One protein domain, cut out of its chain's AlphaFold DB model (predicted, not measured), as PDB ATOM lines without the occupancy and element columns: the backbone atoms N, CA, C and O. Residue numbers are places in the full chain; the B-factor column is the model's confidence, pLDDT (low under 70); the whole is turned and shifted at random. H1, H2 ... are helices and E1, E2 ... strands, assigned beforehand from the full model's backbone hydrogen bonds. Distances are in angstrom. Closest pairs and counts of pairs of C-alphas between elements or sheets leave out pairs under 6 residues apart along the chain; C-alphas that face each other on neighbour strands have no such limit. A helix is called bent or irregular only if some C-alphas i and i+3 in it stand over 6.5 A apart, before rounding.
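Overview. This is residues 5 to 215 of the 839 residues of an uncharacterized protein of Legionella maceachernii (UniProt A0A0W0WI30). Two lobes lie end to end along the longest axis: one is a bundle of four helices, H1 to H4, with the short H5 packed on H3 and H4; the other is a small, strongly twisted sheet of four strands with H10 packed over one face and H9 touching H10. H7 lies between the lobes, and beyond the sheet a loose arm holds H6, with residues 128 to 137 sticking out. The printed part has 211 residues, with eleven named helices and four named strands in the order H1 H2 H3 H4 H5 E1 H6 E2 H7 E3 E4 H8 H9 H10 H11. The sheet runs E2 E1 E4 E3 and is mixed, as is the class, helices and strands. The whole is loose, with a radius of gyration of the C-alphas of 20.9 A, and elongated, spanning 66 by 42 by 33 A.

Arrangement. Start at E1, residues 117 to 122, an inner strand antiparallel to the edge strand E2, residues 147 to 152; N 118 and O 151 are 2.8 A apart, within hydrogen-bond range. On E1's other side, E4, residues 170 to 173, is parallel to it, with N 119 and O 171 at 2.8 A. E4 makes a hairpin with the edge strand E3, residues 164 to 167, with N 165 and O 172 at 2.8 A. H7, residues 158 to 163, is irregular, with C-alphas 159 and 162 7.1 A apart, and only grazes the sheet; E2, H7 and E3 form a split strand-helix-strand unit, two strands running the same way with E1 and E4 between them, its crossover right-handed. H10, residues 198 to 207, is over E3 at a height over the sheet of 7.7 A, slantwise to the strands at 36 degrees on the local plane; H10 and the sheet E2 E1 E4 E3 form two layers, a helix on one face of a sheet. The closest C-alphas of H10 and E3, Leu 200 and Ala 167, are 5.1 A apart. H9, residues 182 to 196, only grazes the sheet; its residues 190 to 194 touch H10, closest at the C-alphas of Leu 193 and Ala 201, 5.0 A, in a helical hairpin at a steep tilt of 37 degrees, only just past shallow. H11, residues 209 to 213, touches H10 only at the corner, with the C-alphas of Leu 211 and Tyr 205 closest at 5.2 A. H8, residues 174 to 177, stands at the sheet's level, 1.0 A in height, only just, on a local plane of 6 C-alphas. H6, residues 136 to 143, touches no helix. In the up-and-down bundle, each helix running against the one before, the hub is H4, residues 90 to 102. It touches H1, residues 5 to 23, at a shallow tilt of 8 degrees, opposite ways, with the C-alphas of Leu 98 and Val 10 closest at 6.6 A. H2, residues 32 to 57, touches H4 at Leu 44 and Cys 91, whose C-alphas are closest at 5.0 A. H5, residues 107 to 111, touches H3, residues 62 to 75, with the C-alphas of Ile 111 and Cys 70 closest at 5.9 A. H7 is close to H4 but not clearly touching it, with the C-alphas of Leu 158 and Met 96 closest at 6.5 A. Every O i to N i+4 pair is within hydrogen-bond range in H1 to H6, H10 and H11; H9 has 8 of 11, H7 has 0 of 2 but 2 of 3 O i to N i+3 pairs, and H8 is too short for an i+4 pair.

Along the chain. Find C-alpha 117 at (141.058, 161.291, 146.703), where E1 begins its 15.1 A; E2 is 16.5 A long. Find C-alpha 32 at (164.767, 173.929, 126.695); from there H2 runs 37.8 A. H1 is 27.8 A, H9 20.5 A, H3 20.1 A and H4 18.4 A long. H11 ends at C-alpha 213, at (158.397, 157.231, 125.694).

Size, cuts and confidence. Look for the two C-alphas farthest apart at Glu 57 and Arg 133, 68.9 A. The printed part has no cut; its long links are H3 to H4 and E1 to H6. Mean pLDDT of the printed part is 77.8, and 53 residues are under 70, among them 122 to 146 and 208 to 215.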
ATOM      1  N   GLN A   5     159.994 181.350 167.351       88.25
ATOM      2  CA  GLN A   5     160.639 180.231 166.667       88.25
ATOM      3  C   GLN A   5     160.264 180.189 165.178       88.25
ATOM      4  O   GLN A   5     161.149 180.068 164.331       88.25
ATOM      5  N   GLU A   6     158.976 180.335 164.842       89.12
ATOM      6  CA  GLU A   6     158.514 180.411 163.449       89.12
ATOM      7  C   GLU A   6     159.133 181.615 162.728       89.12
ATOM      8  O   GLU A   6     159.612 181.478 161.606       89.12
ATOM      9  N   TYR A   7     159.188 182.780 163.380       88.38
ATOM     10  CA  TYR A   7     159.790 183.990 162.822       88.38
ATOM     11  C   TYR A   7     161.275 183.786 162.488       88.38
ATOM     12  O   TYR A   7     161.718 184.147 161.394       88.38
ATOM     13  N   SER A   8     162.045 183.179 163.401       89.50
ATOM     14  CA  SER A   8     163.470 182.910 163.167       89.50
ATOM     15  C   SER A   8     163.684 181.940 162.006       89.50
ATOM     16  O   SER A   8     164.528 182.198 161.146       89.50
ATOM     17  N   LEU A   9     162.910 180.849 161.954       92.06
ATOM     18  CA  LEU A   9     163.029 179.837 160.901       92.06
ATOM     19  C   LEU A   9     162.613 180.389 159.531       92.06
ATOM     20  O   LEU A   9     163.300 180.164 158.536       92.06
ATOM     21  N   VAL A  10     161.528 181.170 159.467       91.62
ATOM     22  CA  VAL A  10     161.093 181.836 158.228       91.62
ATOM     23  C   VAL A  10     162.178 182.785 157.716       91.62
ATOM     24  O   VAL A  10     162.498 182.767 156.526       91.62
ATOM     25  N   ASN A  11     162.789 183.582 158.598       90.94
ATOM     26  CA  ASN A  11     163.870 184.487 158.215       90.94
ATOM     27  C   ASN A  11     165.104 183.727 157.688       90.94
ATOM     28  O   ASN A  11     165.695 184.131 156.684       90.94
ATOM     29  N   GLU A  12     165.477 182.612 158.318       93.31
ATOM     30  CA  GLU A  12     166.566 181.746 157.850       93.31
ATOM     31  C   GLU A  12     166.284 181.191 156.444       93.31
ATOM     32  O   GLU A  12     167.132 181.294 155.551       93.31
ATOM     33  N   ILE A  13     165.071 180.682 156.213       92.75
ATOM     34  CA  ILE A  13     164.637 180.170 154.908       92.75
ATOM     35  C   ILE A  13     164.708 181.265 153.842       92.75
ATOM     36  O   ILE A  13     165.350 181.071 152.807       92.75
ATOM     37  N   LEU A  14     164.100 182.431 154.086       92.69
ATOM     38  CA  LEU A  14     164.088 183.528 153.114       92.69
ATOM     39  C   LEU A  14     165.508 183.998 152.768       92.69
ATOM     40  O   LEU A  14     165.787 184.312 151.607       92.69
ATOM     41  N   ASN A  15     166.424 184.021 153.739       90.12
ATOM     42  CA  ASN A  15     167.816 184.399 153.506       90.12
ATOM     43  C   ASN A  15     168.594 183.325 152.737       90.12
ATOM     44  O   ASN A  15     169.292 183.669 151.781       90.12
ATOM     45  N   ARG A  16     168.407 182.038 153.059       93.06
ATOM     46  CA  ARG A  16     169.012 180.925 152.308       93.06
ATOM     47  C   ARG A  16     168.589 180.945 150.839       93.06
ATOM     48  O   ARG A  16     169.444 180.898 149.959       93.06
ATOM     49  N   TYR A  17     167.294 181.086 150.554       91.50
ATOM     50  CA  TYR A  17     166.808 181.150 149.171       91.50
ATOM     51  C   TYR A  17     167.227 182.441 148.448       91.50
ATOM     52  O   TYR A  17     167.451 182.422 147.240       91.50
ATOM     53  N   THR A  18     167.424 183.549 149.171       88.12
ATOM     54  CA  THR A  18     168.006 184.769 148.583       88.12
ATOM     55  C   THR A  18     169.454 184.552 148.151       88.12
ATOM     56  O   THR A  18     169.826 184.978 147.059       88.12
ATOM     57  N   ALA A  19     170.256 183.856 148.964       84.31
ATOM     58  CA  ALA A  19     171.633 183.521 148.610       84.31
ATOM     59  C   ALA A  19     171.702 182.629 147.355       84.31
ATOM     60  O   ALA A  19     172.546 182.851 146.485       84.31
ATOM     61  N   LEU A  20     170.766 181.680 147.205       80.12
ATOM     62  CA  LEU A  20     170.655 180.840 146.004       80.12
ATOM     63  C   LEU A  20     170.413 181.669 144.732       80.12
ATOM     64  O   LEU A  20     171.039 181.412 143.705       80.12
ATOM     65  N   VAL A  21     169.560 182.696 144.802       79.56
ATOM     66  CA  VAL A  21     169.278 183.588 143.664       79.56
ATOM     67  C   VAL A  21     170.503 184.409 143.254       79.56
ATOM     68  O   VAL A  21     170.718 184.613 142.059       79.56
ATOM     69  N   THR A  22     171.317 184.863 144.211       64.19
ATOM     70  CA  THR A  22     172.502 185.695 143.933       64.19
ATOM     71  C   THR A  22     173.663 184.940 143.277       64.19
ATOM     72  O   THR A  22     174.489 185.568 142.623       64.19
ATOM     73  N   VAL A  23     173.722 183.609 143.408       57.69
ATOM     74  CA  VAL A  23     174.818 182.775 142.872       57.69
ATOM     75  C   VAL A  23     174.586 182.359 141.410       57.69
ATOM     76  O   VAL A  23     175.545 182.126 140.681       57.69
ATOM     77  N   SER A  24     173.340 182.301 140.933       52.78
ATOM     78  CA  SER A  24     172.999 181.752 139.605       52.78
ATOM     79  C   SER A  24     172.783 182.801 138.502       52.78
ATOM     80  O   SER A  24     172.095 182.548 137.511       52.78
ATOM     81  N   ALA A  25     173.344 183.998 138.655       49.84
ATOM     82  CA  ALA A  25     173.168 185.088 137.704       49.84
ATOM     83  C   ALA A  25     174.286 185.116 136.649       49.84
ATOM     84  O   ALA A  25     175.177 185.947 136.770       49.84
ATOM     85  N   SER A  26     174.248 184.283 135.595       52.38
ATOM     86  CA  SER A  26     175.100 184.588 134.419       52.38
ATOM     87  C   SER A  26     174.887 183.851 133.094       52.38
ATOM     88  O   SER A  26     175.522 184.279 132.138       52.38
ATOM     89  N   ASN A  27     174.025 182.839 132.935       58.50
ATOM     90  CA  ASN A  27     173.966 182.130 131.640       58.50
ATOM     91  C   ASN A  27     172.662 182.384 130.869       58.50
ATOM     92  O   ASN A  27     171.573 182.415 131.448       58.50
ATOM     93  N   GLN A  28     172.794 182.623 129.559       66.31
ATOM     94  CA  GLN A  28     171.663 182.677 128.632       66.31
ATOM     95  C   GLN A  28     171.189 181.256 128.326       66.31
ATOM     96  O   GLN A  28     172.017 180.346 128.300       66.31
ATOM     97  N   PRO A  29     169.876 181.048 128.143       69.94
ATOM     98  CA  PRO A  29     169.375 179.741 127.779       69.94
ATOM     99  C   PRO A  29     169.754 179.423 126.332       69.94
ATOM    100  O   PRO A  29     169.529 180.232 125.435       69.94
ATOM    101  N   TYR A  30     170.320 178.241 126.137       68.12
ATOM    102  CA  TYR A  30     170.722 177.682 124.844       68.12
ATOM    103  C   TYR A  30     169.923 176.417 124.499       68.12
ATOM    104  O   TYR A  30     170.018 175.899 123.392       68.12
ATOM    105  N   ASP A  31     169.124 175.920 125.445       63.78
ATOM    106  CA  ASP A  31     168.234 174.783 125.270       63.78
ATOM    107  C   ASP A  31     166.952 174.907 126.113       63.78
ATOM    108  O   ASP A  31     166.806 175.804 126.951       63.78
ATOM    109  N   TYR A  32     166.006 173.986 125.910       71.69
ATOM    110  CA  TYR A  32     164.767 173.929 126.695       71.69
ATOM    111  C   TYR A  32     165.030 173.852 128.212       71.69
ATOM    112  O   TYR A  32     164.345 174.493 129.010       71.69
ATOM    113  N   HIS A  33     166.052 173.101 128.628       72.25
ATOM    114  CA  HIS A  33     166.356 172.903 130.042       72.25
ATOM    115  C   HIS A  33     166.902 174.170 130.712       72.25
ATOM    116  O   HIS A  33     166.484 174.535 131.810       72.25
ATOM    117  N   SER A  34     167.820 174.860 130.053       74.88
ATOM    118  CA  SER A  34     168.385 176.126 130.507       74.88
ATOM    119  C   SER A  34     167.344 177.245 130.466       74.88
ATOM    120  O   SER A  34     167.342 178.089 131.367       74.88
ATOM    121  N   LEU A  35     166.398 177.216 129.514       77.94
ATOM    122  CA  LEU A  35     165.223 178.093 129.524       77.94
ATOM    123  C   LEU A  35     164.372 177.841 130.772       77.94
ATOM    124  O   LEU A  35     164.073 178.784 131.504       77.94
ATOM    125  N   PHE A  36     164.069 176.578 131.074       78.81
ATOM    126  CA  PHE A  36     163.351 176.195 132.289       78.81
ATOM    127  C   PHE A  36     164.074 176.662 133.567       78.81
ATOM    128  O   PHE A  36     163.462 177.296 134.430       78.81
ATOM    129  N   ILE A  37     165.390 176.440 133.680       78.38
ATOM    130  CA  ILE A  37     166.188 176.926 134.819       78.38
ATOM    131  C   ILE A  37     166.059 178.448 134.947       78.38
ATOM    132  O   ILE A  37     165.795 178.957 136.040       78.38
ATOM    133  N   LYS A  38     166.180 179.184 133.837       81.31
ATOM    134  CA  LYS A  38     166.055 180.644 133.833       81.31
ATOM    135  C   LYS A  38     164.675 181.099 134.308       81.31
ATOM    136  O   LYS A  38     164.597 182.005 135.136       81.31
ATOM    137  N   MET A  39     163.610 180.453 133.838       85.38
ATOM    138  CA  MET A  39     162.238 180.737 134.267       85.38
ATOM    139  C   MET A  39     162.065 180.518 135.773       85.38
ATOM    140  O   MET A  39     161.530 181.386 136.462       85.38
ATOM    141  N   THR A  40     162.543 179.386 136.305       86.06
ATOM    142  CA  THR A  40     162.422 179.085 137.744       86.06
ATOM    143  C   THR A  40     163.182 180.087 138.611       86.06
ATOM    144  O   THR A  40     162.724 180.447 139.694       86.06
ATOM    145  N   HIS A  41     164.316 180.588 138.117       84.88
ATOM    146  CA  HIS A  41     165.092 181.622 138.792       84.88
ATOM    147  C   HIS A  41     164.384 182.981 138.794       84.88
ATOM    148  O   HIS A  41     164.315 183.634 139.840       84.88
ATOM    149  N   LEU A  42     163.821 183.397 137.654       85.75
ATOM    150  CA  LEU A  42     163.054 184.643 137.542       85.75
ATOM    151  C   LEU A  42     161.829 184.627 138.458       85.75
ATOM    152  O   LEU A  42     161.573 185.599 139.173       85.75
ATOM    153  N   GLU A  43     161.108 183.507 138.478       90.44
ATOM    154  CA  GLU A  43     159.973 183.329 139.373       90.44
ATOM    155  C   GLU A  43     160.400 183.397 140.843       90.44
ATOM    156  O   GLU A  43     159.842 184.199 141.594       90.44
ATOM    157  N   LEU A  44     161.419 182.627 141.247       90.50
ATOM    158  CA  LEU A  44     161.917 182.628 142.623       90.50
ATOM    159  C   LEU A  44     162.358 184.031 143.062       90.50
ATOM    160  O   LEU A  44     162.046 184.455 144.172       90.50
ATOM    161  N   THR A  45     163.045 184.771 142.189       88.94
ATOM    162  CA  THR A  45     163.494 186.144 142.462       88.94
ATOM    163  C   THR A  45     162.310 187.076 142.733       88.94
ATOM    164  O   THR A  45     162.322 187.833 143.708       88.94
ATOM    165  N   ARG A  46     161.272 187.009 141.889       89.94
ATOM    166  CA  ARG A  46     160.041 187.800 142.041       89.94
ATOM    167  C   ARG A  46     159.309 187.447 143.336       89.94
ATOM    168  O   ARG A  46     158.935 188.347 144.087       89.94
ATOM    169  N   GLU A  47     159.139 186.158 143.604       92.06
ATOM    170  CA  GLU A  47     158.418 185.657 144.776       92.06
ATOM    171  C   GLU A  47     159.151 185.974 146.083       92.06
ATOM    172  O   GLU A  47     158.526 186.454 147.024       92.06
ATOM    173  N   LEU A  48     160.478 185.819 146.139       92.56
ATOM    174  CA  LEU A  48     161.270 186.200 147.313       92.56
ATOM    175  C   LEU A  48     161.185 187.694 147.609       92.56
ATOM    176  O   LEU A  48     161.064 188.073 148.773       92.56
ATOM    177  N   LYS A  49     161.237 188.544 146.575       91.38
ATOM    178  CA  LYS A  49     161.070 189.993 146.744       91.38
ATOM    179  C   LYS A  49     159.723 190.304 147.397       91.38
ATOM    180  O   LYS A  49     159.674 191.090 148.339       91.38
ATOM    181  N   GLN A  50     158.657 189.654 146.930       91.31
ATOM    182  CA  GLN A  50     157.314 189.857 147.462       91.31
ATOM    183  C   GLN A  50     157.151 189.283 148.877       91.31
ATOM    184  O   GLN A  50     156.646 189.978 149.753       91.31
ATOM    185  N   LEU A  51     157.628 188.063 149.143       92.62
ATOM    186  CA  LEU A  51     157.571 187.442 150.471       92.62
ATOM    187  C   LEU A  51     158.367 188.231 151.512       92.62
ATOM    188  O   LEU A  51     157.899 188.383 152.635       92.62
ATOM    189  N   LYS A  52     159.533 188.778 151.154       91.06
ATOM    190  CA  LYS A  52     160.326 189.634 152.051       91.06
ATOM    191  C   LYS A  52     159.629 190.945 152.381       91.06
ATOM    192  O   LYS A  52     159.687 191.380 153.525       91.06
ATOM    193  N   GLN A  53     158.979 191.559 151.393       91.50
ATOM    194  CA  GLN A  53     158.180 192.759 151.613       91.50
ATOM    195  C   GLN A  53     157.034 192.465 152.592       91.50
ATOM    196  O   GLN A  53     156.918 193.124 153.619       91.50
ATOM    197  N   LEU A  54     156.264 191.409 152.325       90.12
ATOM    198  CA  LEU A  54     155.151 190.977 153.171       90.12
ATOM    199  C   LEU A  54     155.596 190.617 154.600       90.12
ATOM    200  O   LEU A  54     154.962 191.019 155.574       90.12
ATOM    201  N   PHE A  55     156.730 189.923 154.737       89.69
ATOM    202  CA  PHE A  55     157.315 189.558 156.030       89.69
ATOM    203  C   PHE A  55     157.767 190.777 156.852       89.69
ATOM    204  O   PHE A  55     157.733 190.734 158.081       89.69
ATOM    205  N   ALA A  56     158.177 191.864 156.188       85.88
ATOM    206  CA  ALA A  56     158.572 193.112 156.842       85.88
ATOM    207  C   ALA A  56     157.371 193.986 157.258       85.88
ATOM    208  O   ALA A  56     157.484 194.734 158.226       85.88
ATOM    209  N   GLU A  57     156.247 193.901 156.541       84.25
ATOM    210  CA  GLU A  57     155.071 194.764 156.730       84.25
ATOM    211  C   GLU A  57     154.155 194.325 157.890       84.25
ATOM    212  O   GLU A  57     153.713 195.177 158.659       84.25
ATOM    213  N   SER A  58     153.864 193.026 158.050       76.94
ATOM    214  CA  SER A  58     152.980 192.525 159.123       76.94
ATOM    215  C   SER A  58     153.359 191.111 159.576       76.94
ATOM    216  O   SER A  58     153.166 190.130 158.855       76.94
ATOM    217  N   LYS A  59     153.845 190.981 160.819       72.75
ATOM    218  CA  LYS A  59     154.124 189.672 161.447       72.75
ATOM    219  C   LYS A  59     152.851 188.876 161.748       72.75
ATOM    220  O   LYS A  59     152.899 187.649 161.872       72.75
ATOM    221  N   ASP A  60     151.726 189.569 161.878       75.38
ATOM    222  CA  ASP A  60     150.478 188.978 162.346       75.38
ATOM    223  C   ASP A  60     149.712 188.304 161.206       75.38
ATOM    224  O   ASP A  60     149.156 187.218 161.416       75.38
ATOM    225  N   ASP A  61     149.807 188.871 159.998       86.38
ATOM    226  CA  ASP A  61     149.088 188.426 158.797       86.38
ATOM    227  C   ASP A  61     149.908 187.511 157.882       86.38
ATOM    228  O   ASP A  61     149.359 186.917 156.950       86.38
ATOM    229  N   PHE A  62     151.210 187.346 158.142       89.69
ATOM    230  CA  PHE A  62     152.111 186.603 157.253       89.69
ATOM    231  C   PHE A  62     151.630 185.170 156.963       89.69
ATOM    232  O   PHE A  62     151.706 184.712 155.825       89.69
ATOM    233  N   LYS A  63     151.057 184.472 157.958       90.44
ATOM    234  CA  LYS A  63     150.466 183.132 157.760       90.44
ATOM    235  C   LYS A  63     149.339 183.160 156.718       90.44
ATOM    236  O   LYS A  63     149.371 182.384 155.764       90.44
ATOM    237  N   ALA A  64     148.385 184.078 156.864       89.75
ATOM    238  CA  ALA A  64     147.264 184.220 155.935       89.75
ATOM    239  C   ALA A  64     147.737 184.633 154.531       89.75
ATOM    240  O   ALA A  64     147.220 184.144 153.527       89.75
ATOM    241  N   GLN A  65     148.765 185.479 154.450       91.62
ATOM    242  CA  GLN A  65     149.367 185.889 153.184       91.62
ATOM    243  C   GLN A  65     150.053 184.716 152.472       91.62
ATOM    244  O   GLN A  65     149.828 184.528 151.279       91.62
ATOM    245  N   VAL A  66     150.835 183.887 153.177       91.75
ATOM    246  CA  VAL A  66     151.437 182.670 152.599       91.75
ATOM    247  C   VAL A  66     150.350 181.724 152.084       91.75
ATOM    248  O   VAL A  66     150.440 181.263 150.948       91.75
ATOM    249  N   GLN A  67     149.285 181.505 152.861       91.62
ATOM    250  CA  GLN A  67     148.157 180.662 152.454       91.62
ATOM    251  C   GLN A  67     147.448 181.196 151.198       91.62
ATOM    252  O   GLN A  67     147.200 180.438 150.260       91.62
ATOM    253  N   ALA A  68     147.173 182.503 151.131       90.44
ATOM    254  CA  ALA A  68     146.563 183.131 149.957       90.44
ATOM    255  C   ALA A  68     147.439 182.985 148.702       90.44
ATOM    256  O   ALA A  68     146.930 182.757 147.604       90.44
ATOM    257  N   ARG A  69     148.767 183.063 148.853       91.56
ATOM    258  CA  ARG A  69     149.703 182.856 147.740       91.56
ATOM    259  C   ARG A  69     149.760 181.404 147.284       91.56
ATOM    260  O   ARG A  69     149.760 181.171 146.078       91.56
ATOM    261  N   CYS A  70     149.747 180.443 148.209       91.25
ATOM    262  CA  CYS A  70     149.619 179.024 147.872       91.25
ATOM    263  C   CYS A  70     148.337 178.762 147.067       91.25
ATOM    264  O   CYS A  70     148.393 178.086 146.040       91.25
ATOM    265  N   LEU A  71     147.215 179.381 147.459       89.06
ATOM    266  CA  LEU A  71     145.950 179.267 146.735       89.06
ATOM    267  C   LEU A  71     146.055 179.814 145.305       89.06
ATOM    268  O   LEU A  71     145.755 179.085 144.360       89.06
ATOM    269  N   VAL A  72     146.546 181.047 145.129       87.19
ATOM    270  CA  VAL A  72     146.752 181.641 143.793       87.19
ATOM    271  C   VAL A  72     147.651 180.753 142.935       87.19
ATOM    272  O   VAL A  72     147.368 180.536 141.763       87.19
ATOM    273  N   ARG A  73     148.708 180.187 143.517       88.75
ATOM    274  CA  ARG A  73     149.664 179.324 142.816       88.75
ATOM    275  C   ARG A  73     149.096 177.956 142.434       88.75
ATOM    276  O   ARG A  73     149.529 177.378 141.444       88.75
ATOM    277  N   SER A  74     148.127 177.453 143.195       82.00
ATOM    278  CA  SER A  74     147.374 176.240 142.854       82.00
ATOM    279  C   SER A  74     146.321 176.466 141.757       82.00
ATOM    280  O   SER A  74     145.859 175.501 141.158       82.00
ATOM    281  N   GLN A  75     145.939 177.724 141.495       80.69
ATOM    282  CA  GLN A  75     144.886 178.101 140.542       80.69
ATOM    283  C   GLN A  75     145.427 178.723 139.242       80.69
ATOM    284  O   GLN A  75     144.864 178.489 138.177       80.69
ATOM    285  N   ASP A  76     146.500 179.517 139.310       80.75
ATOM    286  CA  ASP A  76     147.123 180.192 138.164       80.75
ATOM    287  C   ASP A  76     148.359 179.416 137.687       80.75
ATOM    288  O   ASP A  76     149.473 179.615 138.183       80.75
ATOM    289  N   SER A  77     148.151 178.556 136.688       77.44
ATOM    290  CA  SER A  77     149.202 177.813 135.981       77.44
ATOM    291  C   SER A  77     149.874 178.612 134.856       77.44
ATOM    292  O   SER A  77     150.784 178.099 134.211       77.44
ATOM    293  N   THR A  78     149.454 179.859 134.603       79.88
ATOM    294  CA  THR A  78     149.970 180.678 133.489       79.88
ATOM    295  C   THR A  78     151.145 181.554 133.910       79.88
ATOM    296  O   THR A  78     152.097 181.729 133.148       79.88
ATOM    297  N   ARG A  79     151.105 182.092 135.137       83.19
ATOM    298  CA  ARG A  79     152.131 183.007 135.667       83.19
ATOM    299  C   ARG A  79     153.110 182.351 136.630       83.19
ATOM    300  O   ARG A  79     154.118 182.973 136.970       83.19
ATOM    301  N   ASN A  80     152.804 181.140 137.093       87.25
ATOM    302  CA  ASN A  80     153.567 180.455 138.128       87.25
ATOM    303  C   ASN A  80     153.754 178.969 137.809       87.25
ATOM    304  O   ASN A  80     152.894 178.335 137.200       87.25
ATOM    305  N   PHE A  81     154.844 178.395 138.309       87.19
ATOM    306  CA  PHE A  81     155.037 176.949 138.357       87.19
ATOM    307  C   PHE A  81     154.159 176.358 139.467       87.19
ATOM    308  O   PHE A  81     154.518 176.396 140.646       87.19
ATOM    309  N   ASN A  82     152.991 175.824 139.104       87.38
ATOM    310  CA  ASN A  82     152.051 175.249 140.069       87.38
ATOM    311  C   ASN A  82     152.660 174.035 140.815       87.38
ATOM    312  O   ASN A  82     153.646 173.437 140.374       87.38
ATOM    313  N   PHE A  83     152.094 173.687 141.974       87.81
ATOM    314  CA  PHE A  83     152.626 172.625 142.836       87.81
ATOM    315  C   PHE A  83     152.475 171.216 142.256       87.81
ATOM    316  O   PHE A  83     153.350 170.384 142.474       87.81
ATOM    317  N   ALA A  84     151.390 170.961 141.527       84.75
ATOM    318  CA  ALA A  84     151.093 169.661 140.940       84.75
ATOM    319  C   ALA A  84     152.096 169.299 139.839       84.75
ATOM    320  O   ALA A  84     152.655 168.204 139.832       84.75
ATOM    321  N   ASP A  85     152.357 170.227 138.923       80.00
ATOM    322  CA  ASP A  85     153.199 170.013 137.753       80.00
ATOM    323  C   ASP A  85     154.677 170.180 138.065       80.00
ATOM    324  O   ASP A  85     155.490 169.384 137.608       80.00
ATOM    325  N   PHE A  86     155.043 171.130 138.923       83.69
ATOM    326  CA  PHE A  86     156.446 171.476 139.155       83.69
ATOM    327  C   PHE A  86     156.856 171.397 140.636       83.69
ATOM    328  O   PHE A  86     157.464 172.345 141.147       83.69
ATOM    329  N   PRO A  87     156.581 170.295 141.362       84.94
ATOM    330  CA  PRO A  87     156.771 170.217 142.816       84.94
ATOM    331  C   PRO A  87     158.228 170.439 143.245       84.94
ATOM    332  O   PRO A  87     158.497 170.986 144.309       84.94
ATOM    333  N   VAL A  88     159.185 170.085 142.386       83.94
ATOM    334  CA  VAL A  88     160.621 170.237 142.656       83.94
ATOM    335  C   VAL A  88     161.187 171.616 142.296       83.94
ATOM    336  O   VAL A  88     162.384 171.839 142.506       83.94
ATOM    337  N   SER A  89     160.375 172.542 141.768       86.69
ATOM    338  CA  SER A  89     160.847 173.891 141.436       86.69
ATOM    339  C   SER A  89     161.366 174.612 142.692       86.69
ATOM    340  O   SER A  89     160.800 174.444 143.777       86.69
ATOM    341  N   PRO A  90     162.428 175.433 142.591       88.69
ATOM    342  CA  PRO A  90     162.973 176.166 143.733       88.69
ATOM    343  C   PRO A  90     161.927 176.993 144.491       88.69
ATOM    344  O   PRO A  90     161.952 177.048 145.716       88.69
ATOM    345  N   CYS A  91     160.983 177.605 143.772       90.81
ATOM    346  CA  CYS A  91     159.912 178.376 144.388       90.81
ATOM    347  C   CYS A  91     158.903 177.478 145.122       90.81
ATOM    348  O   CYS A  91     158.539 177.778 146.258       90.81
ATOM    349  N   ASN A  92     158.515 176.335 144.548       91.44
ATOM    350  CA  ASN A  92     157.635 175.392 145.246       91.44
ATOM    351  C   ASN A  92     158.301 174.798 146.484       91.44
ATOM    352  O   ASN A  92     157.649 174.709 147.518       91.44
ATOM    353  N   LYS A  93     159.600 174.483 146.433       91.50
ATOM    354  CA  LYS A  93     160.360 174.053 147.617       91.50
ATOM    355  C   LYS A  93     160.350 175.111 148.719       91.50
ATOM    356  O   LYS A  93     160.044 174.773 149.858       91.50
ATOM    357  N   LEU A  94     160.575 176.382 148.377       93.81
ATOM    358  CA  LEU A  94     160.450 177.497 149.321       93.81
ATOM    359  C   LEU A  94     159.068 177.511 149.993       93.81
ATOM    360  O   LEU A  94     158.985 177.560 151.218       93.81
ATOM    361  N   TYR A  95     157.986 177.437 149.213       93.81
ATOM    362  CA  TYR A  95     156.628 177.433 149.761       93.81
ATOM    363  C   TYR A  95     156.326 176.187 150.600       93.81
ATOM    364  O   TYR A  95     155.716 176.321 151.654       93.81
ATOM    365  N   MET A  96     156.771 174.998 150.190       92.81
ATOM    366  CA  MET A  96     156.584 173.766 150.963       92.81
ATOM    367  C   MET A  96     157.316 173.826 152.310       92.81
ATOM    368  O   MET A  96     156.751 173.437 153.328       92.81
ATOM    369  N   GLU A  97     158.537 174.367 152.346       93.69
ATOM    370  CA  GLU A  97     159.274 174.573 153.598       93.69
ATOM    371  C   GLU A  97     158.579 175.590 154.517       93.69
ATOM    372  O   GLU A  97     158.426 175.336 155.714       93.69
ATOM    373  N   LEU A  98     158.087 176.705 153.961       93.12
ATOM    374  CA  LEU A  98     157.302 177.682 154.720       93.12
ATOM    375  C   LEU A  98     156.011 177.056 155.263       93.12
ATOM    376  O   LEU A  98     155.697 177.218 156.439       93.12
ATOM    377  N   VAL A  99     155.273 176.304 154.446       93.06
ATOM    378  CA  VAL A  99     154.016 175.664 154.855       93.06
ATOM    379  C   VAL A  99     154.247 174.582 155.913       93.06
ATOM    380  O   VAL A  99     153.471 174.511 156.862       93.06
ATOM    381  N   ASN A 100     155.326 173.799 155.826       91.38
ATOM    382  CA  ASN A 100     155.665 172.801 156.848       91.38
ATOM    383  C   ASN A 100     155.908 173.426 158.230       91.38
ATOM    384  O   ASN A 100     155.556 172.824 159.243       91.38
ATOM    385  N   ILE A 101     156.478 174.634 158.279       90.81
ATOM    386  CA  ILE A 101     156.696 175.362 159.537       90.81
ATOM    387  C   ILE A 101     155.404 176.016 160.023       90.81
ATOM    388  O   ILE A 101     155.077 175.938 161.204       90.81
ATOM    389  N   LEU A 102     154.674 176.676 159.124       90.25
ATOM    390  CA  LEU A 102     153.537 177.518 159.496       90.25
ATOM    391  C   LEU A 102     152.245 176.722 159.736       90.25
ATOM    392  O   LEU A 102     151.415 177.157 160.541       90.25
ATOM    393  N   PHE A 103     152.088 175.585 159.050       90.94
ATOM    394  CA  PHE A 103     150.864 174.779 158.975       90.94
ATOM    395  C   PHE A 103     151.142 173.259 158.955       90.94
ATOM    396  O   PHE A 103     150.697 172.552 158.048       90.94
ATOM    397  N   PRO A 104     151.824 172.693 159.966       84.75
ATOM    398  CA  PRO A 104     152.268 171.294 159.944       84.75
ATOM    399  C   PRO A 104     151.134 170.256 159.846       84.75
ATOM    400  O   PRO A 104     151.372 169.136 159.407       84.75
ATOM    401  N   LYS A 105     149.903 170.602 160.255       84.19
ATOM    402  CA  LYS A 105     148.732 169.699 160.217       84.19
ATOM    403  C   LYS A 105     147.883 169.823 158.948       84.19
ATOM    404  O   LYS A 105     147.114 168.919 158.652       84.19
ATOM    405  N   GLU A 106     148.014 170.932 158.223       85.38
ATOM    406  CA  GLU A 106     147.166 171.307 157.077       85.38
ATOM    407  C   GLU A 106     148.001 171.490 155.798       85.38
ATOM    408  O   GLU A 106     147.537 172.046 154.801       85.38
ATOM    409  N   SER A 107     149.253 171.028 155.817       86.19
ATOM    410  CA  SER A 107     150.258 171.310 154.795       86.19
ATOM    411  C   SER A 107     149.821 170.862 153.397       86.19
ATOM    412  O   SER A 107     149.867 171.651 152.453       86.19
ATOM    413  N   VAL A 108     149.304 169.635 153.271       86.06
ATOM    414  CA  VAL A 108     148.787 169.090 152.005       86.06
ATOM    415  C   VAL A 108     147.571 169.877 151.510       86.06
ATOM    416  O   VAL A 108     147.537 170.259 150.344       86.06
ATOM    417  N   SER A 109     146.612 170.195 152.387       87.94
ATOM    418  CA  SER A 109     145.402 170.950 152.019       87.94
ATOM    419  C   SER A 109     145.677 172.403 151.624       87.94
ATOM    420  O   SER A 109     144.886 172.999 150.902       87.94
ATOM    421  N   ILE A 110     146.794 172.985 152.070       89.00
ATOM    422  CA  ILE A 110     147.207 174.336 151.669       89.00
ATOM    423  C   ILE A 110     147.910 174.322 150.307       89.00
ATOM    424  O   ILE A 110     147.708 175.236 149.509       89.00
ATOM    425  N   ILE A 111     148.725 173.299 150.031       90.19
ATOM    426  CA  ILE A 111     149.481 173.169 148.773       90.19
ATOM    427  C   ILE A 111     148.590 172.662 147.627       90.19
ATOM    428  O   ILE A 111     148.679 173.170 146.508       90.19
ATOM    429  N   LEU A 112     147.711 171.695 147.906       88.50
ATOM    430  CA  LEU A 112     146.770 171.093 146.958       88.50
ATOM    431  C   LEU A 112     145.328 171.166 147.501       88.50
ATOM    432  O   LEU A 112     144.750 170.141 147.858       88.50
ATOM    433  N   PRO A 113     144.697 172.352 147.540       86.69
ATOM    434  CA  PRO A 113     143.362 172.515 148.128       86.69
ATOM    435  C   PRO A 113     142.249 171.754 147.390       86.69
ATOM    436  O   PRO A 113     141.172 171.547 147.943       86.69
ATOM    437  N   GLN A 114     142.489 171.357 146.137       86.38
ATOM    438  CA  GLN A 114     141.513 170.658 145.296       86.38
ATOM    439  C   GLN A 114     141.567 169.132 145.468       86.38
ATOM    440  O   GLN A 114     140.590 168.446 145.185       86.38
ATOM    441  N   ALA A 115     142.688 168.605 145.957       87.25
ATOM    442  CA  ALA A 115     142.946 167.181 146.081       87.25
ATOM    443  C   ALA A 115     142.172 166.560 147.252       87.25
ATOM    444  O   ALA A 115     142.315 166.993 148.395       87.25
ATOM    445  N   LYS A 116     141.379 165.519 146.979       89.56
ATOM    446  CA  LYS A 116     140.528 164.857 147.987       89.56
ATOM    447  C   LYS A 116     140.672 163.342 148.010       89.56
ATOM    448  O   LYS A 116     140.456 162.736 149.059       89.56
ATOM    449  N   THR A 117     141.067 162.743 146.889       90.94
ATOM    450  CA  THR A 117     141.058 161.291 146.703       90.94
ATOM    451  C   THR A 117     142.408 160.821 146.180       90.94
ATOM    452  O   THR A 117     142.973 161.413 145.266       90.94
ATOM    453  N   LEU A 118     142.926 159.736 146.746       90.56
ATOM    454  CA  LEU A 118     144.129 159.050 146.296       90.56
ATOM    455  C   LEU A 118     143.727 157.740 145.612       90.56
ATOM    456  O   LEU A 118     143.093 156.880 146.218       90.56
ATOM    457  N   VAL A 119     144.108 157.582 144.352       89.62
ATOM    458  CA  VAL A 119     143.962 156.350 143.581       89.62
ATOM    459  C   VAL A 119     145.200 155.489 143.829       89.62
ATOM    460  O   VAL A 119     146.329 155.935 143.609       89.62
ATOM    461  N   ARG A 120     144.992 154.259 144.302       85.81
ATOM    462  CA  ARG A 120     146.042 153.269 144.581       85.81
ATOM    463  C   ARG A 120     145.871 152.041 143.711       85.81
ATOM    464  O   ARG A 120     144.744 151.673 143.377       85.81
ATOM    465  N   VAL A 121     146.979 151.372 143.417       81.31
ATOM    466  CA  VAL A 121     146.947 150.039 142.805       81.31
ATOM    467  C   VAL A 121     147.016 148.989 143.913       81.31
ATOM    468  O   VAL A 121     147.995 148.926 144.656       81.31
ATOM    469  N   GLN A 122     145.972 148.173 144.046       67.50
ATOM    470  CA  GLN A 122     145.926 147.054 144.987       67.50
ATOM    471  C   GLN A 122     146.295 145.733 144.306       67.50
ATOM    472  O   GLN A 122     146.051 145.520 143.117       67.50
ATOM    473  N   PHE A 123     146.864 144.823 145.100       57.59
ATOM    474  CA  PHE A 123     147.115 143.442 144.704       57.59
ATOM    475  C   PHE A 123     146.033 142.545 145.299       57.59
ATOM    476  O   PHE A 123     145.814 142.560 146.511       57.59
ATOM    477  N   SER A 124     145.411 141.689 144.491       48.88
ATOM    478  CA  SER A 124     144.716 140.529 145.042       48.88
ATOM    479  C   SER A 124     145.787 139.574 145.600       48.88
ATOM    480  O   SER A 124     146.659 139.129 144.861       48.88
ATOM    481  N   GLU A 125     145.737 139.248 146.895       40.06
ATOM    482  CA  GLU A 125     146.729 138.469 147.675       40.06
ATOM    483  C   GLU A 125     147.044 137.032 147.177       40.06
ATOM    484  O   GLU A 125     147.681 136.234 147.869       40.06
ATOM    485  N   ARG A 126     146.623 136.640 145.973       38.59
ATOM    486  CA  ARG A 126     146.882 135.304 145.437       38.59
ATOM    487  C   ARG A 126     148.194 135.261 144.658       38.59
ATOM    488  O   ARG A 126     148.222 135.587 143.480       38.59
ATOM    489  N   LEU A 127     149.203 134.690 145.331       40.75
ATOM    490  CA  LEU A 127     150.440 134.059 144.822       40.75
ATOM    491  C   LEU A 127     151.745 134.846 145.033       40.75
ATOM    492  O   LEU A 127     152.503 135.096 144.102       40.75
ATOM    493  N   LEU A 128     152.099 135.084 146.299       36.97
ATOM    494  CA  LEU A 128     153.510 135.078 146.699       36.97
ATOM    495  C   LEU A 128     153.988 133.615 146.752       36.97
ATOM    496  O   LEU A 128     153.731 132.913 147.727       36.97
ATOM    497  N   LEU A 129     154.660 133.125 145.705       37.06
ATOM    498  CA  LEU A 129     155.386 131.847 145.753       37.06
ATOM    499  C   LEU A 129     156.868 132.067 145.400       37.06
ATOM    500  O   LEU A 129     157.148 132.497 144.283       37.06
ATOM    501  N   PRO A 130     157.833 131.737 146.287       34.56
ATOM    502  CA  PRO A 130     159.244 132.101 146.096       34.56
ATOM    503  C   PRO A 130     160.022 131.302 145.035       34.56
ATOM    504  O   PRO A 130     161.206 131.557 144.859       34.56
ATOM    505  N   ASN A 131     159.431 130.308 144.358       39.50
ATOM    506  CA  ASN A 131     160.202 129.284 143.630       39.50
ATOM    507  C   ASN A 131     159.604 128.881 142.268       39.50
ATOM    508  O   ASN A 131     159.182 127.737 142.091       39.50
ATOM    509  N   LEU A 132     159.613 129.768 141.268       36.78
ATOM    510  CA  LEU A 132     159.337 129.378 139.877       36.78
ATOM    511  C   LEU A 132     160.451 129.855 138.937       36.78
ATOM    512  O   LEU A 132     160.679 131.048 138.784       36.78
ATOM    513  N   ARG A 133     161.139 128.887 138.314       40.00
ATOM    514  CA  ARG A 133     162.100 129.101 137.221       40.00
ATOM    515  C   ARG A 133     161.367 129.442 135.917       40.00
ATOM    516  O   ARG A 133     160.283 128.904 135.685       40.00
ATOM    517  N   ASP A 134     162.005 130.317 135.139       48.88
ATOM    518  CA  ASP A 134     161.824 130.715 133.732       48.88
ATOM    519  C   ASP A 134     160.589 130.167 132.981       48.88
ATOM    520  O   ASP A 134     160.353 128.961 132.903       48.88
ATOM    521  N   ASN A 135     159.832 131.087 132.368       40.53
ATOM    522  CA  ASN A 135     158.604 130.943 131.556       40.53
ATOM    523  C   ASN A 135     157.239 130.931 132.266       40.53
ATOM    524  O   ASN A 135     156.242 131.263 131.629       40.53
ATOM    525  N   ARG A 136     157.138 130.636 133.572       41.44
ATOM    526  CA  ARG A 136     155.843 130.753 134.294       41.44
ATOM    527  C   ARG A 136     155.564 132.144 134.866       41.44
ATOM    528  O   ARG A 136     154.415 132.454 135.155       41.44
ATOM    529  N   ILE A 137     156.593 132.981 134.997       44.81
ATOM    530  CA  ILE A 137     156.467 134.363 135.484       44.81
ATOM    531  C   ILE A 137     155.676 135.206 134.472       44.81
ATOM    532  O   ILE A 137     154.751 135.910 134.858       44.81
ATOM    533  N   THR A 138     155.946 135.054 133.174       40.44
ATOM    534  CA  THR A 138     155.251 135.790 132.104       40.44
ATOM    535  C   THR A 138     153.759 135.442 132.041       40.44
ATOM    536  O   THR A 138     152.928 136.343 131.991       40.44
ATOM    537  N   GLN A 139     153.397 134.159 132.175       40.88
ATOM    538  CA  GLN A 139     151.990 133.727 132.254       40.88
ATOM    539  C   GLN A 139     151.302 134.130 133.573       40.88
ATOM    540  O   GLN A 139     150.104 134.406 133.580       40.88
ATOM    541  N   ALA A 140     152.035 134.209 134.691       43.69
ATOM    542  CA  ALA A 140     151.494 134.689 135.966       43.69
ATOM    543  C   ALA A 140     151.243 136.214 135.966       43.69
ATOM    544  O   ALA A 140     150.229 136.665 136.492       43.69
ATOM    545  N   PHE A 141     152.106 137.006 135.317       46.62
ATOM    546  CA  PHE A 141     151.903 138.450 135.124       46.62
ATOM    547  C   PHE A 141     150.821 138.773 134.078       46.62
ATOM    548  O   PHE A 141     150.133 139.790 134.194       46.62
ATOM    549  N   GLU A 142     150.597 137.899 133.092       43.09
ATOM    550  CA  GLU A 142     149.453 138.000 132.173       43.09
ATOM    551  C   GLU A 142     148.098 137.833 132.887       43.09
ATOM    552  O   GLU A 142     147.110 138.413 132.430       43.09
ATOM    553  N   ALA A 143     148.049 137.142 134.031       45.69
ATOM    554  CA  ALA A 143     146.833 136.940 134.825       45.69
ATOM    555  C   ALA A 143     146.555 138.046 135.867       45.69
ATOM    556  O   ALA A 143     145.429 138.151 136.349       45.69
ATOM    557  N   LEU A 144     147.538 138.891 136.196       54.22
ATOM    558  CA  LEU A 144     147.361 140.011 137.126       54.22
ATOM    559  C   LEU A 144     146.672 141.182 136.406       54.22
ATOM    560  O   LEU A 144     147.203 141.757 135.447       54.22
ATOM    561  N   TYR A 145     145.460 141.512 136.848       57.50
ATOM    562  CA  TYR A 145     144.831 142.800 136.583       57.50
ATOM    563  C   TYR A 145     145.145 143.714 137.771       57.50
ATOM    564  O   TYR A 145     144.856 143.326 138.900       57.50
ATOM    565  N   PRO A 146     145.788 144.875 137.555       66.94
ATOM    566  CA  PRO A 146     145.919 145.864 138.612       66.94
ATOM    567  C   PRO A 146     144.522 146.388 138.957       66.94
ATOM    568  O   PRO A 146     143.845 146.940 138.087       66.94
ATOM    569  N   ASP A 147     144.101 146.190 140.204       75.19
ATOM    570  CA  ASP A 147     142.854 146.745 140.722       75.19
ATOM    571  C   ASP A 147     143.126 148.172 141.207       75.19
ATOM    572  O   ASP A 147     144.012 148.400 142.033       75.19
ATOM    573  N   PHE A 148     142.377 149.141 140.687       84.12
ATOM    574  CA  PHE A 148     142.486 150.543 141.084       84.12
ATOM    575  C   PHE A 148     141.435 150.844 142.149       84.12
ATOM    576  O   PHE A 148     140.251 150.573 141.950       84.12
ATOM    577  N   VAL A 149     141.869 151.392 143.284       87.00
ATOM    578  CA  VAL A 149     140.991 151.718 144.413       87.00
ATOM    579  C   VAL A 149     141.170 153.174 144.809       87.00
ATOM    580  O   VAL A 149     142.289 153.650 145.000       87.00
ATOM    581  N   GLU A 150     140.049 153.868 144.967       89.19
ATOM    582  CA  GLU A 150     139.981 155.236 145.470       89.19
ATOM    583  C   GLU A 150     139.899 155.237 146.999       89.19
ATOM    584  O   GLU A 150     139.005 154.629 147.591       89.19
ATOM    585  N   VAL A 151     140.830 155.933 147.649       89.94
ATOM    586  CA  VAL A 151     140.847 156.126 149.103       89.94
ATOM    587  C   VAL A 151     140.862 157.621 149.449       89.94
ATOM    588  O   VAL A 151     141.459 158.405 148.712       89.94
ATOM    589  N   PRO A 152     140.236 158.057 150.561       88.94
ATOM    590  CA  PRO A 152     140.307 159.453 150.992       88.94
ATOM    591  C   PRO A 152     141.753 159.899 151.222       88.94
ATOM    592  O   PRO A 152     142.543 159.168 151.827       88.94
ATOM    593  N   LEU A 153     142.095 161.103 150.761       85.25
ATOM    594  CA  LEU A 153     143.441 161.645 150.899       85.25
ATOM    595  C   LEU A 153     143.772 161.899 152.375       85.25
ATOM    596  O   LEU A 153     143.052 162.606 153.082       85.25
ATOM    597  N   GLN A 154     144.885 161.333 152.832       84.06
ATOM    598  CA  GLN A 154     145.437 161.567 154.165       84.06
ATOM    599  C   GLN A 154     146.647 162.502 154.077       84.06
ATOM    600  O   GLN A 154     147.246 162.650 153.013       84.06
ATOM    601  N   ALA A 155     147.014 163.136 155.194       80.31
ATOM    602  CA  ALA A 155     148.222 163.954 155.250       80.31
ATOM    603  C   ALA A 155     149.466 163.097 154.956       80.31
ATOM    604  O   ALA A 155     149.614 162.001 155.497       80.31
ATOM    605  N   PHE A 156     150.365 163.616 154.124       85.81
ATOM    606  CA  PHE A 156     151.631 162.982 153.769       85.81
ATOM    607  C   PHE A 156     152.766 164.019 153.783       85.81
ATOM    608  O   PHE A 156     152.498 165.223 153.685       85.81
ATOM    609  N   PRO A 157     154.034 163.590 153.929       87.94
ATOM    610  CA  PRO A 157     155.176 164.498 153.877       87.94
ATOM    611  C   PRO A 157     155.228 165.239 152.535       87.94
ATOM    612  O   PRO A 157     155.241 164.606 151.487       87.94
ATOM    613  N   LEU A 158     155.301 166.576 152.532       87.94
ATOM    614  CA  LEU A 158     155.347 167.348 151.275       87.94
ATOM    615  C   LEU A 158     156.566 167.009 150.393       87.94
ATOM    616  O   LEU A 158     156.537 167.240 149.188       87.94
ATOM    617  N   GLU A 159     157.617 166.426 150.971       86.50
ATOM    618  CA  GLU A 159     158.768 165.879 150.240       86.50
ATOM    619  C   GLU A 159     158.414 164.713 149.306       86.50
ATOM    620  O   GLU A 159     159.126 164.498 148.325       86.50
ATOM    621  N   ASP A 160     157.295 164.024 149.552       89.19
ATOM    622  CA  ASP A 160     156.791 162.948 148.698       89.19
ATOM    623  C   ASP A 160     155.951 163.462 147.518       89.19
ATOM    624  O   ASP A 160     155.650 162.698 146.602       89.19
ATOM    625  N   LEU A 161     155.590 164.752 147.484       88.88
ATOM    626  CA  LEU A 161     154.790 165.334 146.401       88.88
ATOM    627  C   LEU A 161     155.327 165.032 144.979       88.88
ATOM    628  O   LEU A 161     154.509 164.756 144.104       88.88
ATOM    629  N   PRO A 162     156.652 165.004 144.713       88.69
ATOM    630  CA  PRO A 162     157.202 164.625 143.410       88.69
ATOM    631  C   PRO A 162     156.909 163.192 142.949       88.69
ATOM    632  O   PRO A 162     157.229 162.881 141.808       88.69
ATOM    633  N   TYR A 163     156.371 162.315 143.797       89.25
ATOM    634  CA  TYR A 163     155.962 160.959 143.411       89.25
ATOM    635  C   TYR A 163     154.490 160.877 142.995       89.25
ATOM    636  O   TYR A 163     154.050 159.821 142.543       89.25
ATOM    637  N   TYR A 164     153.718 161.958 143.150       90.12
ATOM    638  CA  TYR A 164     152.290 161.957 142.860       90.12
ATOM    639  C   TYR A 164     151.974 162.635 141.522       90.12
ATOM    640  O   TYR A 164     152.326 163.791 141.276       90.12
ATOM    641  N   ALA A 165     151.205 161.946 140.681       87.69
ATOM    642  CA  ALA A 165     150.461 162.579 139.600       87.69
ATOM    643  C   ALA A 165     149.152 163.155 140.153       87.69
ATOM    644  O   ALA A 165     148.454 162.489 140.914       87.69
ATOM    645  N   VAL A 166     148.820 164.386 139.767       88.12
ATOM    646  CA  VAL A 166     147.629 165.106 140.239       88.12
ATOM    647  C   VAL A 166     146.738 165.411 139.039       88.12
ATOM    648  O   VAL A 166     147.221 165.943 138.041       88.12
ATOM    649  N   ALA A 167     145.449 165.093 139.138       86.81
ATOM    650  CA  ALA A 167     144.435 165.432 138.144       86.81
ATOM    651  C   ALA A 167     143.128 165.818 138.850       86.81
ATOM    652  O   ALA A 167     142.398 164.960 139.349       86.81
ATOM    653  N   GLY A 168     142.852 167.122 138.929       84.56
ATOM    654  CA  GLY A 168     141.679 167.646 139.633       84.56
ATOM    655  C   GLY A 168     141.664 167.234 141.109       84.56
ATOM    656  O   GLY A 168     142.580 167.563 141.862       84.56
ATOM    657  N   GLU A 169     140.626 166.503 141.518       90.00
ATOM    658  CA  GLU A 169     140.483 166.006 142.894       90.00
ATOM    659  C   GLU A 169     141.279 164.716 143.179       90.00
ATOM    660  O   GLU A 169     141.348 164.288 144.337       90.00
ATOM    661  N   LEU A 170     141.878 164.106 142.147       91.31
ATOM    662  CA  LEU A 170     142.540 162.802 142.204       91.31
ATOM    663  C   LEU A 170     144.068 162.929 142.282       91.31
ATOM    664  O   LEU A 170     144.686 163.677 141.520       91.31
ATOM    665  N   LEU A 171     144.683 162.130 143.154       91.38
ATOM    666  CA  LEU A 171     146.123 161.866 143.192       91.38
ATOM    667  C   LEU A 171     146.405 160.415 142.828       91.38
ATOM    668  O   LEU A 171     145.600 159.534 143.111       91.38
ATOM    669  N   PHE A 172     147.582 160.154 142.278       90.94
ATOM    670  CA  PHE A 172     148.069 158.805 142.030       90.94
ATOM    671  C   PHE A 172     149.553 158.708 142.377       90.94
ATOM    672  O   PHE A 172     150.346 159.513 141.891       90.94
ATOM    673  N   ASP A 173     149.934 157.727 143.195       89.62
ATOM    674  CA  ASP A 173     151.331 157.495 143.571       89.62
ATOM    675  C   ASP A 173     152.047 156.686 142.483       89.62
ATOM    676  O   ASP A 173     151.797 155.496 142.296       89.62
ATOM    677  N   ILE A 174     152.968 157.317 141.757       86.81
ATOM    678  CA  ILE A 174     153.711 156.686 140.663       86.81
ATOM    679  C   ILE A 174     154.550 155.496 141.146       86.81
ATOM    680  O   ILE A 174     154.831 154.588 140.360       86.81
ATOM    681  N   ARG A 175     154.915 155.444 142.434       85.06
ATOM    682  CA  ARG A 175     155.633 154.297 143.016       85.06
ATOM    683  C   ARG A 175     154.822 153.008 142.914       85.06
ATOM    684  O   ARG A 175     155.417 151.946 142.733       85.06
ATOM    685  N   ASP A 176     153.490 153.099 142.905       83.12
ATOM    686  CA  ASP A 176     152.612 151.945 142.689       83.12
ATOM    687  C   ASP A 176     152.824 151.316 141.295       83.12
ATOM    688  O   ASP A 176     152.498 150.148 141.093       83.12
ATOM    689  N   LEU A 177     153.409 152.044 140.331       78.44
ATOM    690  CA  LEU A 177     153.639 151.569 138.965       78.44
ATOM    691  C   LEU A 177     155.039 150.985 138.709       78.44
ATOM    692  O   LEU A 177     155.254 150.374 137.665       78.44
ATOM    693  N   GLN A 178     155.990 151.150 139.633       73.81
ATOM    694  CA  GLN A 178     157.415 150.859 139.398       73.81
ATOM    695  C   GLN A 178     157.706 149.388 139.060       73.81
ATOM    696  O   GLN A 178     158.652 149.082 138.339       73.81
ATOM    697  N   ASN A 179     156.884 148.471 139.568       69.69
ATOM    698  CA  ASN A 179     157.131 147.033 139.479       69.69
ATOM    699  C   ASN A 179     156.402 146.349 138.309       69.69
ATOM    700  O   ASN A 179     156.369 145.118 138.250       69.69
ATOM    701  N   PHE A 180     155.805 147.106 137.379       67.75
ATOM    702  CA  PHE A 180     155.091 146.518 136.246       67.75
ATOM    703  C   PHE A 180     155.988 146.323 135.008       67.75
ATOM    704  O   PHE A 180     156.801 147.182 134.654       67.75
ATOM    705  N   PRO A 181     155.827 145.201 134.279       63.69
ATOM    706  CA  PRO A 181     156.475 145.016 132.986       63.69
ATOM    707  C   PRO A 181     156.027 146.059 131.957       63.69
ATOM    708  O   PRO A 181     154.859 146.460 131.913       63.69
ATOM    709  N   ARG A 182     156.935 146.421 131.045       60.31
ATOM    710  CA  ARG A 182     156.715 147.405 129.968       60.31
ATOM    711  C   ARG A 182     155.418 147.173 129.164       60.31
ATOM    712  O   ARG A 182     154.672 148.110 128.887       60.31
ATOM    713  N   LEU A 183     155.129 145.916 128.822       57.66
ATOM    714  CA  LEU A 183     153.918 145.501 128.094       57.66
ATOM    715  C   LEU A 183     152.625 145.697 128.908       57.66
ATOM    716  O   LEU A 183     151.590 146.040 128.333       57.66
ATOM    717  N   THR A 184     152.682 145.523 130.230       66.44
ATOM    718  CA  THR A 184     151.543 145.712 131.142       66.44
ATOM    719  C   THR A 184     151.159 147.186 131.250       66.44
ATOM    720  O   THR A 184     149.968 147.509 131.214       66.44
ATOM    721  N   HIS A 185     152.151 148.086 131.271       70.31
ATOM    722  CA  HIS A 185     151.915 149.528 131.184       70.31
ATOM    723  C   HIS A 185     151.157 149.916 129.912       70.31
ATOM    724  O   HIS A 185     150.210 150.691 129.990       70.31
ATOM    725  N   GLN A 186     151.553 149.373 128.755       59.97
ATOM    726  CA  GLN A 186     150.995 149.762 127.456       59.97
ATOM    727  C   GLN A 186     149.608 149.158 127.186       59.97
ATOM    728  O   GLN A 186     148.731 149.854 126.686       59.97
ATOM    729  N   LYS A 187     149.397 147.869 127.489       57.22
ATOM    730  CA  LYS A 187     148.174 147.146 127.086       57.22
ATOM    731  C   LYS A 187     147.060 147.118 128.133       57.22
ATOM    732  O   LYS A 187     145.915 146.890 127.762       57.22
ATOM    733  N   LYS A 188     147.382 147.277 129.422       70.06
ATOM    734  CA  LYS A 188     146.409 147.129 130.520       70.06
ATOM    735  C   LYS A 188     146.253 148.410 131.331       70.06
ATOM    736  O   LYS A 188     145.147 148.926 131.428       70.06
ATOM    737  N   ILE A 189     147.350 148.929 131.881       76.44
ATOM    738  CA  ILE A 189     147.324 150.087 132.790       76.44
ATOM    739  C   ILE A 189     146.943 151.363 132.037       76.44
ATOM    740  O   ILE A 189     146.015 152.050 132.451       76.44
ATOM    741  N   TYR A 190     147.596 151.646 130.904       72.44
ATOM    742  CA  TYR A 190     147.297 152.834 130.103       72.44
ATOM    743  C   TYR A 190     145.849 152.839 129.616       72.44
ATOM    744  O   TYR A 190     145.152 153.829 129.797       72.44
ATOM    745  N   GLU A 191     145.379 151.730 129.042       66.56
ATOM    746  CA  GLU A 191     144.002 151.620 128.546       66.56
ATOM    747  C   GLU A 191     142.973 151.719 129.682       66.56
ATOM    748  O   GLU A 191     141.967 152.408 129.533       66.56
ATOM    749  N   HIS A 192     143.221 151.105 130.845       78.56
ATOM    750  CA  HIS A 192     142.328 151.240 131.999       78.56
ATOM    751  C   HIS A 192     142.263 152.686 132.509       78.56
ATOM    752  O   HIS A 192     141.170 153.221 132.692       78.56
ATOM    753  N   LEU A 193     143.417 153.332 132.702       79.50
ATOM    754  CA  LEU A 193     143.488 154.729 133.128       79.50
ATOM    755  C   LEU A 193     142.841 155.645 132.088       79.50
ATOM    756  O   LEU A 193     142.046 156.497 132.443       79.50
ATOM    757  N   LYS A 194     143.109 155.450 130.799       74.62
ATOM    758  CA  LYS A 194     142.520 156.251 129.720       74.62
ATOM    759  C   LYS A 194     140.993 156.149 129.682       74.62
ATOM    760  O   LYS A 194     140.337 157.151 129.412       74.62
ATOM    761  N   ASN A 195     140.437 154.964 129.935       74.19
ATOM    762  CA  ASN A 195     138.995 154.729 129.853       74.19
ATOM    763  C   ASN A 195     138.237 155.163 131.118       74.19
ATOM    764  O   ASN A 195     137.117 155.649 130.998       74.19
ATOM    765  N   ASN A 196     138.830 155.006 132.306       82.06
ATOM    766  CA  ASN A 196     138.153 155.281 133.584       82.06
ATOM    767  C   ASN A 196     138.606 156.591 134.252       82.06
ATOM    768  O   ASN A 196     137.838 157.202 134.986       82.06
ATOM    769  N   TYR A 197     139.830 157.045 133.970       86.12
ATOM    770  CA  TYR A 197     140.469 158.219 134.572       86.12
ATOM    771  C   TYR A 197     141.272 159.028 133.528       86.12
ATOM    772  O   TYR A 197     142.489 159.177 133.665       86.12
ATOM    773  N   PRO A 198     140.646 159.540 132.451       75.94
ATOM    774  CA  PRO A 198     141.359 160.082 131.288       75.94
ATOM    775  C   PRO A 198     142.330 161.222 131.631       75.94
ATOM    776  O   PRO A 198     143.455 161.244 131.133       75.94
ATOM    777  N   GLU A 199     141.936 162.138 132.517       79.50
ATOM    778  CA  GLU A 199     142.792 163.244 132.970       79.50
ATOM    779  C   GLU A 199     143.967 162.752 133.825       79.50
ATOM    780  O   GLU A 199     145.097 163.217 133.674       79.50
ATOM    781  N   LEU A 200     143.734 161.744 134.669       85.00
ATOM    782  CA  LEU A 200     144.778 161.117 135.478       85.00
ATOM    783  C   LEU A 200     145.745 160.303 134.612       85.00
ATOM    784  O   LEU A 200     146.945 160.310 134.859       85.00
ATOM    785  N   ALA A 201     145.252 159.649 133.557       75.94
ATOM    786  CA  ALA A 201     146.080 158.965 132.569       75.94
ATOM    787  C   ALA A 201     147.032 159.949 131.880       75.94
ATOM    788  O   ALA A 201     148.221 159.671 131.732       75.94
ATOM    789  N   VAL A 202     146.526 161.125 131.501       70.56
ATOM    790  CA  VAL A 202     147.349 162.217 130.972       70.56
ATOM    791  C   VAL A 202     148.383 162.641 132.017       70.56
ATOM    792  O   VAL A 202     149.567 162.667 131.694       70.56
ATOM    793  N   ALA A 203     147.981 162.905 133.261       77.00
ATOM    794  CA  ALA A 203     148.897 163.338 134.317       77.00
ATOM    795  C   ALA A 203     150.003 162.305 134.624       77.00
ATOM    796  O   ALA A 203     151.169 162.676 134.738       77.00
ATOM    797  N   ILE A 204     149.665 161.012 134.701       80.06
ATOM    798  CA  ILE A 204     150.606 159.911 134.971       80.06
ATOM    799  C   ILE A 204     151.619 159.758 133.832       80.06
ATOM    800  O   ILE A 204     152.817 159.631 134.078       80.06
ATOM    801  N   TYR A 205     151.166 159.780 132.577       74.00
ATOM    802  CA  TYR A 205     152.045 159.515 131.434       74.00
ATOM    803  C   TYR A 205     152.826 160.754 130.966       74.00
ATOM    804  O   TYR A 205     153.780 160.598 130.211       74.00
ATOM    805  N   HIS A 206     152.490 161.957 131.451       68.75
ATOM    806  CA  HIS A 206     153.345 163.152 131.355       68.75
ATOM    807  C   HIS A 206     154.269 163.336 132.571       68.75
ATOM    808  O   HIS A 206     155.134 164.206 132.550       68.75
ATOM    809  N   HIS A 207     154.113 162.533 133.627       74.31
ATOM    810  CA  HIS A 207     154.926 162.651 134.837       74.31
ATOM    811  C   HIS A 207     156.397 162.271 134.601       74.31
ATOM    812  O   HIS A 207     157.277 162.895 135.190       74.31
ATOM    813  N   ASN A 208     156.657 161.260 133.752       69.06
ATOM    814  CA  ASN A 208     157.991 160.682 133.548       69.06
ATOM    815  C   ASN A 208     158.306 160.361 132.076       69.06
ATOM    816  O   ASN A 208     157.434 159.847 131.366       69.06
ATOM    817  N   PRO A 209     159.565 160.550 131.636       61.69
ATOM    818  CA  PRO A 209     160.002 160.277 130.270       61.69
ATOM    819  C   PRO A 209     159.907 158.804 129.883       61.69
ATOM    820  O   PRO A 209     159.627 158.521 128.725       61.69
ATOM    821  N   GLU A 210     160.102 157.851 130.798       65.81
ATOM    822  CA  GLU A 210     159.992 156.423 130.476       65.81
ATOM    823  C   GLU A 210     158.537 156.019 130.204       65.81
ATOM    824  O   GLU A 210     158.281 155.229 129.299       65.81
ATOM    825  N   LEU A 211     157.574 156.596 130.938       67.69
ATOM    826  CA  LEU A 211     156.137 156.411 130.688       67.69
ATOM    827  C   LEU A 211     155.687 157.159 129.435       67.69
ATOM    828  O   LEU A 211     154.900 156.626 128.652       67.69
ATOM    829  N   TYR A 212     156.224 158.356 129.208       58.59
ATOM    830  CA  TYR A 212     155.952 159.136 128.010       58.59
ATOM    831  C   TYR A 212     156.523 158.462 126.753       58.59
ATOM    832  O   TYR A 212     155.819 158.307 125.764       58.59
ATOM    833  N   ALA A 213     157.761 157.964 126.791       55.09
ATOM    834  CA  ALA A 213     158.397 157.231 125.694       55.09
ATOM    835  C   ALA A 213     157.690 155.898 125.394       55.09
ATOM    836  O   ALA A 213     157.722 155.420 124.267       55.09
ATOM    837  N   LEU A 214     156.963 155.301 126.343       56.44
ATOM    838  CA  LEU A 214     156.093 154.154 126.037       56.44
ATOM    839  C   LEU A 214     154.960 154.480 125.057       56.44
ATOM    840  O   LEU A 214     154.392 153.560 124.463       56.44
ATOM    841  N   ARG A 215     154.670 155.768 124.857       45.38
ATOM    842  CA  ARG A 215     153.749 156.291 123.845       45.38
ATOM    843  C   ARG A 215     154.379 156.348 122.448       45.38
ATOM    844  O   ARG A 215     153.647 156.215 121.472       45.38
TER     845      ARG A 215